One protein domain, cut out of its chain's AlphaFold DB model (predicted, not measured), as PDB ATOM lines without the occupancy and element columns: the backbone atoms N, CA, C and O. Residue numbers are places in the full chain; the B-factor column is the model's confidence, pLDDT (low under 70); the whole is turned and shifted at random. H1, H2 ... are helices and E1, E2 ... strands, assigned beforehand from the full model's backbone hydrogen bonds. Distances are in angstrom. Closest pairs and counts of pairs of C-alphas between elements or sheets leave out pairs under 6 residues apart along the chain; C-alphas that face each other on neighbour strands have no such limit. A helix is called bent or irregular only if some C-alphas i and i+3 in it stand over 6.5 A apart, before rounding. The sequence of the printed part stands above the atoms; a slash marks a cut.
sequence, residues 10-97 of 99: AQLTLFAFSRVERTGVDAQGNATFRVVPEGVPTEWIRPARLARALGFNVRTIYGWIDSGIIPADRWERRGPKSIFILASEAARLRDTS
ATOM      1  N   ALA A  10     263.152 567.718 456.445       45.06
ATOM      2  CA  ALA A  10     264.331 568.254 455.775       45.06
ATOM      3  C   ALA A  10     265.220 569.096 456.714       45.06
ATOM      4  O   ALA A  10     266.419 569.213 456.463       45.06
ATOM      5  N   GLN A  11     264.689 569.639 457.818       44.25
ATOM      6  CA  GLN A  11     265.488 570.316 458.852       44.25
ATOM      7  C   GLN A  11     266.253 569.331 459.753       44.25
ATOM      8  O   GLN A  11     267.276 569.705 460.323       44.25
ATOM      9  N   LEU A  12     265.829 568.062 459.819       45.81
ATOM     10  CA  LEU A  12     266.528 566.997 460.551       45.81
ATOM     11  C   LEU A  12     267.751 566.453 459.794       45.81
ATOM     12  O   LEU A  12     268.566 565.744 460.374       45.81
ATOM     13  N   THR A  13     267.946 566.830 458.526       46.38
ATOM     14  CA  THR A  13     269.102 566.371 457.729       46.38
ATOM     15  C   THR A  13     270.434 567.022 458.109       46.38
ATOM     16  O   THR A  13     271.467 566.598 457.605       46.38
ATOM     17  N   LEU A  14     270.453 568.007 459.018       47.19
ATOM     18  CA  LEU A  14     271.708 568.439 459.655       47.19
ATOM     19  C   LEU A  14     272.149 567.521 460.807       47.19
ATOM     20  O   LEU A  14     273.313 567.562 461.189       47.19
ATOM     21  N   PHE A  15     271.251 566.668 461.309       48.41
ATOM     22  CA  PHE A  15     271.531 565.643 462.321       48.41
ATOM     23  C   PHE A  15     271.588 564.235 461.709       48.41
ATOM     24  O   PHE A  15     271.430 563.246 462.416       48.41
ATOM     25  N   ALA A  16     271.829 564.126 460.397       48.19
ATOM     26  CA  ALA A  16     271.875 562.854 459.666       48.19
ATOM     27  C   ALA A  16     272.966 561.871 460.153       48.19
ATOM     28  O   ALA A  16     273.017 560.738 459.692       48.19
ATOM     29  N   PHE A  17     273.810 562.292 461.098       52.75
ATOM     30  CA  PHE A  17     274.906 561.523 461.691       52.75
ATOM     31  C   PHE A  17     274.636 561.194 463.159       52.75
ATOM     32  O   PHE A  17     275.541 561.148 463.983       52.75
ATOM     33  N   SER A  18     273.372 561.072 463.546       54.22
ATOM     34  CA  SER A  18     272.997 560.670 464.894       54.22
ATOM     35  C   SER A  18     272.082 559.462 464.826       54.22
ATOM     36  O   SER A  18     270.968 559.539 464.311       54.22
ATOM     37  N   ARG A  19     272.557 558.335 465.350       56.59
ATOM     38  CA  ARG A  19     271.745 557.137 465.499       56.59
ATOM     39  C   ARG A  19     270.916 557.271 466.767       56.59
ATOM     40  O   ARG A  19     271.447 557.493 467.853       56.59
ATOM     41  N   VAL A  20     269.603 557.123 466.632       59.12
ATOM     42  CA  VAL A  20     268.709 556.998 467.783       59.12
ATOM     43  C   VAL A  20     268.705 555.533 468.199       59.12
ATOM     44  O   VAL A  20     268.229 554.666 467.467       59.12
ATOM     45  N   GLU A  21     269.268 555.246 469.366       65.56
ATOM     46  CA  GLU A  21     269.279 553.907 469.947       65.56
ATOM     47  C   GLU A  21     268.236 553.828 471.055       65.56
ATOM     48  O   GLU A  21     268.178 554.693 471.928       65.56
ATOM     49  N   ARG A  22     267.416 552.775 471.051       77.75
ATOM     50  CA  ARG A  22     266.527 552.488 472.177       77.75
ATOM     51  C   ARG A  22     267.371 551.984 473.348       77.75
ATOM     52  O   ARG A  22     268.020 550.951 473.230       77.75
ATOM     53  N   THR A  23     267.349 552.702 474.464       75.81
ATOM     54  CA  THR A  23     268.117 552.374 475.674       75.81
ATOM     55  C   THR A  23     267.357 551.514 476.663       75.81
ATOM     56  O   THR A  23     267.978 550.890 477.520       75.81
ATOM     57  N   GLY A  24     266.034 551.443 476.547       81.06
ATOM     58  CA  GLY A  24     265.226 550.590 477.401       81.06
ATOM     59  C   GLY A  24     263.795 551.078 477.516       81.06
ATOM     60  O   GLY A  24     263.183 551.523 476.536       81.06
ATOM     61  N   VAL A  25     263.262 550.925 478.721       81.06
ATOM     62  CA  VAL A  25     261.924 551.341 479.117       81.06
ATOM     63  C   VAL A  25     262.037 552.000 480.493       81.06
ATOM     64  O   VAL A  25     262.756 551.485 481.349       81.06
ATOM     65  N   ASP A  26     261.415 553.164 480.676       77.69
ATOM     66  CA  ASP A  26     261.396 553.862 481.965       77.69
ATOM     67  C   ASP A  26     260.485 553.153 482.987       77.69
ATOM     68  O   ASP A  26     259.809 552.167 482.688       77.69
ATOM     69  N   ALA A  27     260.456 553.660 484.221       74.88
ATOM     70  CA  ALA A  27     259.626 553.101 485.288       74.88
ATOM     71  C   ALA A  27     258.111 553.199 485.004       74.88
ATOM     72  O   ALA A  27     257.317 552.560 485.691       74.88
ATOM     73  N   GLN A  28     257.709 553.994 484.010       79.12
ATOM     74  CA  GLN A  28     256.325 554.205 483.593       79.12
ATOM     75  C   GLN A  28     255.939 553.369 482.363       79.12
ATOM     76  O   GLN A  28     254.790 553.420 481.932       79.12
ATOM     77  N   GLY A  29     256.862 552.576 481.806       80.69
ATOM     78  CA  GLY A  29     256.594 551.729 480.646       80.69
ATOM     79  C   GLY A  29     256.845 552.400 479.290       80.69
ATOM     80  O   GLY A  29     256.565 551.786 478.258       80.69
ATOM     81  N   ASN A  30     257.406 553.612 479.243       76.88
ATOM     82  CA  ASN A  30     257.715 554.294 477.985       76.88
ATOM     83  C   ASN A  30     259.092 553.901 477.457       76.88
ATOM     84  O   ASN A  30     260.048 553.754 478.214       76.88
ATOM     85  N   ALA A  31     259.221 553.783 476.135       71.69
ATOM     86  CA  ALA A  31     260.513 553.541 475.507       71.69
ATOM     87  C   ALA A  31     261.466 554.724 475.738       71.69
ATOM     88  O   ALA A  31     261.143 555.866 475.415       71.69
ATOM     89  N   THR A  32     262.658 554.429 476.251       57.09
ATOM     90  CA  THR A  32     263.740 555.404 476.392       57.09
ATOM     91  C   THR A  32     264.694 555.294 475.211       57.09
ATOM     92  O   THR A  32     264.963 554.201 474.699       57.09
ATOM     93  N   PHE A  33     265.187 556.442 474.749       70.50
ATOM     94  CA  PHE A  33     266.094 556.547 473.610       70.50
ATOM     95  C   PHE A  33     267.308 557.392 473.980       70.50
ATOM     96  O   PHE A  33     267.193 558.354 474.740       70.50
ATOM     97  N   ARG A  34     268.464 557.066 473.404       60.34
ATOM     98  CA  ARG A  34     269.650 557.925 473.405       60.34
ATOM     99  C   ARG A  34     270.011 558.307 471.981       60.34
ATOM    100  O   ARG A  34     269.862 557.512 471.055       60.34
ATOM    101  N   VAL A  35     270.524 559.517 471.832       61.31
ATOM    102  CA  VAL A  35     271.085 560.000 470.575       61.31
ATOM    103  C   VAL A  35     272.583 559.730 470.616       61.31
ATOM    104  O   VAL A  35     273.290 560.300 471.445       61.31
ATOM    105  N   VAL A  36     273.062 558.827 469.761       54.53
ATOM    106  CA  VAL A  36     274.491 558.554 469.590       54.53
ATOM    107  C   VAL A  36     274.985 559.317 468.371       54.53
ATOM    108  O   VAL A  36     274.508 559.039 467.271       54.53
ATOM    109  N   PRO A  37     275.930 560.256 468.520       57.00
ATOM    110  CA  PRO A  37     276.562 560.878 467.368       57.00
ATOM    111  C   PRO A  37     277.442 559.838 466.654       57.00
ATOM    112  O   PRO A  37     278.492 559.444 467.158       57.00
ATOM    113  N   GLU A  38     277.011 559.378 465.482       54.25
ATOM    114  CA  GLU A  38     277.830 558.603 464.550       54.25
ATOM    115  C   GLU A  38     278.760 559.563 463.793       54.25
ATOM    116  O   GLU A  38     278.531 559.938 462.647       54.25
ATOM    117  N   GLY A  39     279.830 559.982 464.468       52.41
ATOM    118  CA  GLY A  39     280.890 560.803 463.885       52.41
ATOM    119  C   GLY A  39     280.614 562.311 463.869       52.41
ATOM    120  O   GLY A  39     279.495 562.793 464.035       52.41
ATOM    121  N   VAL A  40     281.691 563.082 463.694       52.50
ATOM    122  CA  VAL A  40     281.610 564.530 463.468       52.50
ATOM    123  C   VAL A  40     281.061 564.736 462.054       52.50
ATOM    124  O   VAL A  40     281.629 564.152 461.131       52.50
ATOM    125  N   PRO A  41     280.013 565.554 461.840       54.75
ATOM    126  CA  PRO A  41     279.557 565.887 460.496       54.75
ATOM    127  C   PRO A  41     280.703 566.510 459.683       54.75
ATOM    128  O   PRO A  41     281.019 567.691 459.834       54.75
ATOM    129  N   THR A  42     281.349 565.706 458.838       58.94
ATOM    130  CA  THR A  42     282.408 566.124 457.904       58.94
ATOM    131  C   THR A  42     281.834 566.638 456.584       58.94
ATOM    132  O   THR A  42     282.579 566.993 455.671       58.94
ATOM    133  N   GLU A  43     280.503 566.705 456.464       78.94
ATOM    134  CA  GLU A  43     279.848 567.283 455.296       78.94
ATOM    135  C   GLU A  43     280.110 568.790 455.235       78.94
ATOM    136  O   GLU A  43     279.825 569.552 456.162       78.94
ATOM    137  N   TRP A  44     280.624 569.218 454.090       85.44
ATOM    138  CA  TRP A  44     280.874 570.610 453.767       85.44
ATOM    139  C   TRP A  44     279.627 571.229 453.134       85.44
ATOM    140  O   TRP A  44     279.248 570.890 452.012       85.44
ATOM    141  N   ILE A  45     279.004 572.177 453.828       90.00
ATOM    142  CA  ILE A  45     277.780 572.854 453.388       90.00
ATOM    143  C   ILE A  45     278.041 574.306 452.989       90.00
ATOM    144  O   ILE A  45     278.996 574.946 453.420       90.00
ATOM    145  N   ARG A  46     277.160 574.865 452.155       92.38
ATOM    146  CA  ARG A  46     277.215 576.290 451.798       92.38
ATOM    147  C   ARG A  46     276.789 577.170 452.984       92.38
ATOM    148  O   ARG A  46     275.842 576.791 453.679       92.38
ATOM    149  N   PRO A  47     277.341 578.392 453.127       93.56
ATOM    150  CA  PRO A  47     276.903 579.369 454.128       93.56
ATOM    151  C   PRO A  47     275.386 579.592 454.147       93.56
ATOM    152  O   PRO A  47     274.791 579.716 455.209       93.56
ATOM    153  N   ALA A  48     274.733 579.566 452.980       92.00
ATOM    154  CA  ALA A  48     273.281 579.706 452.874       92.00
ATOM    155  C   ALA A  48     272.500 578.556 453.543       92.00
ATOM    156  O   ALA A  48     271.438 578.789 454.119       92.00
ATOM    157  N   ARG A  49     273.020 577.319 453.496       89.31
ATOM    158  CA  ARG A  49     272.393 576.158 454.151       89.31
ATOM    159  C   ARG A  49     272.532 576.263 455.670       89.31
ATOM    160  O   ARG A  49     271.549 576.036 456.366       89.31
ATOM    161  N   LEU A  50     273.700 576.689 456.158       89.44
ATOM    162  CA  LEU A  50     273.934 576.958 457.580       89.44
ATOM    163  C   LEU A  50     273.036 578.094 458.096       89.44
ATOM    164  O   LEU A  50     272.362 577.940 459.109       89.44
ATOM    165  N   ALA A  51     272.954 579.198 457.352       89.88
ATOM    166  CA  ALA A  51     272.089 580.333 457.665       89.88
ATOM    167  C   ALA A  51     270.622 579.904 457.820       89.88
ATOM    168  O   ALA A  51     269.974 580.237 458.810       89.88
ATOM    169  N   ARG A  52     270.120 579.094 456.877       87.62
ATOM    170  CA  ARG A  52     268.758 578.549 456.930       87.62
ATOM    171  C   ARG A  52     268.543 577.630 458.134       87.62
ATOM    172  O   ARG A  52     267.476 577.698 458.732       87.62
ATOM    173  N   ALA A  53     269.519 576.788 458.470       83.19
ATOM    174  CA  ALA A  53     269.432 575.875 459.610       83.19
ATOM    175  C   ALA A  53     269.356 576.619 460.952       83.19
ATOM    176  O   ALA A  53     268.647 576.186 461.855       83.19
ATOM    177  N   LEU A  54     270.063 577.746 461.059       84.50
ATOM    178  CA  LEU A  54     270.134 578.557 462.274       84.50
ATOM    179  C   LEU A  54     269.107 579.702 462.319       84.50
ATOM    180  O   LEU A  54     268.986 580.373 463.336       84.50
ATOM    181  N   GLY A  55     268.375 579.953 461.231       85.94
ATOM    182  CA  GLY A  55     267.411 581.055 461.149       85.94
ATOM    183  C   GLY A  55     268.037 582.448 460.988       85.94
ATOM    184  O   GLY A  55     267.370 583.444 461.256       85.94
ATOM    185  N   PHE A  56     269.288 582.541 460.525       89.56
ATOM    186  CA  PHE A  56     269.997 583.808 460.303       89.56
ATOM    187  C   PHE A  56     270.088 584.190 458.821       89.56
ATOM    188  O   PHE A  56     269.835 583.394 457.916       89.56
ATOM    189  N   ASN A  57     270.494 585.435 458.559       94.38
ATOM    190  CA  ASN A  57     270.865 585.878 457.219       94.38
ATOM    191  C   ASN A  57     272.236 585.295 456.826       94.38
ATOM    192  O   ASN A  57     273.142 585.202 457.651       94.38
ATOM    193  N   VAL A  58     272.436 584.962 455.548       94.50
ATOM    194  CA  VAL A  58     273.736 584.481 455.050       94.50
ATOM    195  C   VAL A  58     274.877 585.481 455.287       94.50
ATOM    196  O   VAL A  58     276.005 585.072 455.541       94.50
ATOM    197  N   ARG A  59     274.591 586.791 455.282       95.94
ATOM    198  CA  ARG A  59     275.567 587.842 455.609       95.94
ATOM    199  C   ARG A  59     276.071 587.736 457.048       95.94
ATOM    200  O   ARG A  59     277.235 588.024 457.292       95.94
ATOM    201  N   THR A  60     275.226 587.280 457.972       94.56
ATOM    202  CA  THR A  60     275.622 586.996 459.357       94.56
ATOM    203  C   THR A  60     276.657 585.878 459.400       94.56
ATOM    204  O   THR A  60     277.664 586.013 460.081       94.56
ATOM    205  N   ILE A  61     276.465 584.821 458.602       94.50
ATOM    206  CA  ILE A  61     277.422 583.711 458.516       94.50
ATOM    207  C   ILE A  61     278.776 584.181 457.974       94.50
ATOM    208  O   ILE A  61     279.808 583.815 458.526       94.50
ATOM    209  N   TYR A  62     278.794 585.022 456.934       94.69
ATOM    210  CA  TYR A  62     280.048 585.615 456.453       94.69
ATOM    211  C   TYR A  62     280.712 586.497 457.513       94.69
ATOM    212  O   TYR A  62     281.906 586.359 457.745       94.69
ATOM    213  N   GLY A  63     279.937 587.316 458.230       95.44
ATOM    214  CA  GLY A  63     280.462 588.099 459.349       95.44
ATOM    215  C   GLY A  63     281.086 587.229 460.444       95.44
ATOM    216  O   GLY A  63     282.106 587.604 461.012       95.44
ATOM    217  N   TRP A  64     280.531 586.046 460.717       94.69
ATOM    218  CA  TRP A  64     281.104 585.091 461.671       94.69
ATOM    219  C   TRP A  64     282.396 584.441 461.189       94.69
ATOM    220  O   TRP A  64     283.270 584.176 462.010       94.69
ATOM    221  N   ILE A  65     282.526 584.202 459.885       93.56
ATOM    222  CA  ILE A  65     283.784 583.757 459.277       93.56
ATOM    223  C   ILE A  65     284.840 584.853 459.428       93.56
ATOM    224  O   ILE A  65     285.918 584.593 459.955       93.56
ATOM    225  N   ASP A  66     284.501 586.082 459.037       93.94
ATOM    226  CA  ASP A  66     285.420 587.222 459.080       93.94
ATOM    227  C   ASP A  66     285.837 587.574 460.521       93.94
ATOM    228  O   ASP A  66     286.969 587.983 460.761       93.94
ATOM    229  N   SER A  67     284.938 587.372 461.492       92.75
ATOM    230  CA  SER A  67     285.190 587.637 462.919       92.75
ATOM    231  C   SER A  67     285.828 586.457 463.666       92.75
ATOM    232  O   SER A  67     286.092 586.572 464.860       92.75
ATOM    233  N   GLY A  68     286.022 585.304 463.015       91.81
ATOM    234  CA  GLY A  68     286.585 584.099 463.639       91.81
ATOM    235  C   GLY A  68     285.645 583.341 464.587       91.81
ATOM    236  O   GLY A  68     286.078 582.407 465.258       91.81
ATOM    237  N   ILE A  69     284.354 583.694 464.632       91.69
ATOM    238  CA  ILE A  69     283.333 582.927 465.366       91.69
ATOM    239  C   ILE A  69     283.230 581.513 464.797       91.69
ATOM    240  O   ILE A  69     283.052 580.571 465.567       91.69
ATOM    241  N   ILE A  70     283.346 581.366 463.473       91.62
ATOM    242  CA  ILE A  70     283.574 580.077 462.811       91.62
ATOM    243  C   ILE A  70     285.092 579.921 462.635       91.62
ATOM    244  O   ILE A  70     285.681 580.676 461.857       91.62
ATOM    245  N   PRO A  71     285.733 578.971 463.340       88.88
ATOM    246  CA  PRO A  71     287.175 578.759 463.264       88.88
ATOM    247  C   PRO A  71     287.666 578.445 461.843       88.88
ATOM    248  O   PRO A  71     286.951 577.835 461.046       88.88
ATOM    249  N   ALA A  72     288.903 578.841 461.529       88.62
ATOM    250  CA  ALA A  72     289.492 578.694 460.192       88.62
ATOM    251  C   ALA A  72     289.655 577.235 459.725       88.62
ATOM    252  O   ALA A  72     289.679 576.982 458.528       88.62
ATOM    253  N   ASP A  73     289.723 576.273 460.645       86.69
ATOM    254  CA  ASP A  73     289.738 574.833 460.360       86.69
ATOM    255  C   ASP A  73     288.343 574.266 460.037       86.69
ATOM    256  O   ASP A  73     288.211 573.103 459.657       86.69
ATOM    257  N   ARG A  74     287.287 575.077 460.175       87.25
ATOM    258  CA  ARG A  74     285.885 574.662 460.001       87.25
ATOM    259  C   ARG A  74     285.186 575.305 458.818       87.25
ATOM    260  O   ARG A  74     284.002 575.045 458.586       87.25
ATOM    261  N   TRP A  75     285.902 576.111 458.049       93.38
ATOM    262  CA  TRP A  75     285.455 576.610 456.760       93.38
ATOM    263  C   TRP A  75     286.597 576.520 455.749       93.38
ATOM    264  O   TRP A  75     287.765 576.619 456.101       93.38
ATOM    265  N   GLU A  76     286.269 576.347 454.475       92.56
ATOM    266  CA  GLU A  76     287.267 576.369 453.413       92.56
ATOM    267  C   GLU A  76     286.734 577.041 452.153       92.56
ATOM    268  O   GLU A  76     285.527 577.087 451.879       92.56
ATOM    269  N   ARG A  77     287.658 577.574 451.354       91.81
ATOM    270  CA  ARG A  77     287.354 578.187 450.065       91.81
ATOM    271  C   ARG A  77     287.694 577.209 448.937       91.81
ATOM    272  O   ARG A  77     288.858 576.943 448.669       91.81
ATOM    273  N   ARG A  78     286.679 576.727 448.216       89.56
ATOM    274  CA  ARG A  78     286.813 575.854 447.035       89.56
ATOM    275  C   ARG A  78     286.719 576.666 445.743       89.56
ATOM    276  O   ARG A  78     285.691 576.673 445.068       89.56
ATOM    277  N   GLY A  79     287.783 577.392 445.418       84.69
ATOM    278  CA  GLY A  79     287.833 578.289 444.259       84.69
ATOM    279  C   GLY A  79     287.361 579.719 444.565       84.69
ATOM    280  O   GLY A  79     287.060 580.056 445.709       84.69
ATOM    281  N   PRO A  80     287.278 580.604 443.558       79.81
ATOM    282  CA  PRO A  80     287.280 582.054 443.781       79.81
ATOM    283  C   PRO A  80     286.057 582.589 444.539       79.81
ATOM    284  O   PRO A  80     286.162 583.604 445.226       79.81
ATOM    285  N   LYS A  81     284.903 581.912 444.445       80.19
ATOM    286  CA  LYS A  81     283.611 582.397 444.974       80.19
ATOM    287  C   LYS A  81     282.890 581.413 445.894       80.19
ATOM    288  O   LYS A  81     281.737 581.632 446.253       80.19
ATOM    289  N   SER A  82     283.531 580.309 446.252       87.62
ATOM    290  CA  SER A  82     282.850 579.202 446.911       87.62
ATOM    291  C   SER A  82     283.424 578.964 448.291       87.62
ATOM    292  O   SER A  82     284.488 578.379 448.415       87.62
ATOM    293  N   ILE A  83     282.693 579.389 449.316       92.56
ATOM    294  CA  ILE A  83     282.978 579.013 450.700       92.56
ATOM    295  C   ILE A  83     282.102 577.826 451.082       92.56
ATOM    296  O   ILE A  83     280.933 577.747 450.675       92.56
ATOM    297  N   PHE A  84     282.695 576.919 451.842       91.88
ATOM    298  CA  PHE A  84     282.056 575.784 452.474       91.88
ATOM    299  C   PHE A  84     282.381 575.787 453.965       91.88
ATOM    300  O   PHE A  84     283.437 576.260 454.363       91.88
ATOM    301  N   ILE A  85     281.457 575.288 454.775       91.00
ATOM    302  CA  ILE A  85     281.547 575.248 456.236       91.00
ATOM    303  C   ILE A  85     281.200 573.830 456.673       91.00
ATOM    304  O   ILE A  85     280.307 573.221 456.080       91.00
ATOM    305  N   LEU A  86     281.879 573.300 457.685       88.06
ATOM    306  CA  LEU A  86     281.514 572.013 458.266       88.06
ATOM    307  C   LEU A  86     280.092 572.072 458.835       88.06
ATOM    308  O   LEU A  86     279.747 572.978 459.595       88.06
ATOM    309  N   ALA A  87     279.258 571.093 458.492       83.44
ATOM    310  CA  ALA A  87     277.872 571.027 458.955       83.44
ATOM    311  C   ALA A  87     277.756 570.954 460.488       83.44
ATOM    312  O   ALA A  87     276.767 571.424 461.052       83.44
ATOM    313  N   SER A  88     278.788 570.432 461.160       80.06
ATOM    314  CA  SER A  88     278.898 570.370 462.621       80.06
ATOM    315  C   SER A  88     278.828 571.746 463.296       80.06
ATOM    316  O   SER A  88     278.411 571.843 464.451       80.06
ATOM    317  N   GLU A  89     279.136 572.824 462.567       84.81
ATOM    318  CA  GLU A  89     279.018 574.190 463.073       84.81
ATOM    319  C   GLU A  89     277.575 574.595 463.362       84.81
ATOM    320  O   GLU A  89     277.346 575.421 464.241       84.81
ATOM    321  N   ALA A  90     276.590 573.988 462.697       80.56
ATOM    322  CA  ALA A  90     275.190 574.250 463.007       80.56
ATOM    323  C   ALA A  90     274.822 573.810 464.430       80.56
ATOM    324  O   ALA A  90     274.124 574.537 465.131       80.56
ATOM    325  N   ALA A  91     275.309 572.647 464.870       76.56
ATOM    326  CA  ALA A  91     275.072 572.167 466.228       76.56
ATOM    327  C   ALA A  91     275.815 573.041 467.247       76.56
ATOM    328  O   ALA A  91     275.197 573.591 468.154       76.56
ATOM    329  N   ARG A  92     277.118 573.286 467.024       81.56
ATOM    330  CA  ARG A  92     277.939 574.101 467.934       81.56
ATOM    331  C   ARG A  92     277.368 575.504 468.153       81.56
ATOM    332  O   ARG A  92     277.334 575.978 469.287       81.56
ATOM    333  N   LEU A  93     276.964 576.176 467.073       82.56
ATOM    334  CA  LEU A  93     276.462 577.554 467.121       82.56
ATOM    335  C   LEU A  93     275.058 577.644 467.725       82.56
ATOM    336  O   LEU A  93     274.702 578.671 468.297       82.56
ATOM    337  N   ARG A  94     274.265 576.573 467.633       75.19
ATOM    338  CA  ARG A  94     272.963 576.493 468.294       75.19
ATOM    339  C   ARG A  94     273.115 576.321 469.806       75.19
ATOM    340  O   ARG A  94     272.497 577.076 470.551       75.19
ATOM    341  N   ASP A  95     274.012 575.437 470.242       66.94
ATOM    342  CA  ASP A  95     274.300 575.191 471.664       66.94
ATOM    343  C   ASP A  95     274.867 576.426 472.383       66.94
ATOM    344  O   ASP A  95     274.722 576.576 473.594       66.94
ATOM    345  N   THR A  96     275.503 577.343 471.644       59.94
ATOM    346  CA  THR A  96     275.991 578.617 472.199       59.94
ATOM    347  C   THR A  96     274.892 579.665 472.380       59.94
ATOM    348  O   THR A  96     275.126 580.640 473.083       59.94
ATOM    349  N   SER A  97     273.719 579.485 471.764       53.16
ATOM    350  CA  SER A  97     272.595 580.430 471.855       53.16
ATOM    351  C   SER A  97     271.583 580.107 472.960       53.16
ATOM    352  O   SER A  97     270.800 580.976 473.326       53.16
TER     353      SER A  97
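AT A GLANCE: This is residues 10 to 97 of the 99 residues of an uncharacterized protein of Opitutaceae bacterium TAV5 (UniProt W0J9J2). A long two-stranded hairpin, E1 and E2, reaches out as an arm from a small head, in which H2 packs on both H3 and H4 and a second, short hairpin, E3 and E4, adjoins H2 through E4. H1 lies at the base of the arm, near H2 and H4. The 88 printed residues run H1, E1, E2, H2, H3, E3, E4, H4; each two-stranded sheet is antiparallel and the class is mixed, helices and strands. The whole is loose, with a radius of gyration of the C-alphas of 16.2 A, and spans 56 by 23 by 22 A, the arm making the length.

IN THESE COORDINATES: Find C-alpha 18 at (272.997, 560.670, 464.894); from there E1, residues 18 to 25, runs 20.3 A. E2, residues 31 to 37, returns over 19.4 A. Before them is H1, residues 10 to 15, irregular, but only just: C-alphas 11 and 14 are 6.55 A apart. Next look for H2, residues 47 to 54, and H3, residues 58 to 66, 12.7 A long. E3 is residues 75 to 77, E4 83 to 86, and H4 88 to 95, ending at C-alpha 95, (274.300, 575.191, 471.664).

HOW THE PARTS SIT: In the hairpin E1 and E2, find N 21 and O 34 at 2.9 A. H1 is close to but not clearly touching H2, the closest C-alphas, Gln 11 and Ala 53, being 6.9 A apart. H2 touches H4, closest at C-alphas Leu 50 and Ala 90, 6.2 A, at a shallow tilt of 34.6 degrees, only just short of steep, the same way. H2 touches H3 at C-alphas Ala 51 and Val 58, their closest, 5.2 A, about perpendicular, but only just, at 73 degrees. In the hairpin E3 and E4, N 76 and O 84 are 2.8 A apart. Every O i to N i+4 pair is within hydrogen-bond range in H2, H3 and H4; H1 has 0 of 2, and 1 of 3 O i to N i+3 pairs.

THE WHOLE: The farthest C-alphas, Ala 27 and Pro 80, are 57.7 A apart. The printed part has no cut and no long link. Look for pLDDT under 70 at residues 10 to 21, 32, 34 to 42 and 95 to 97.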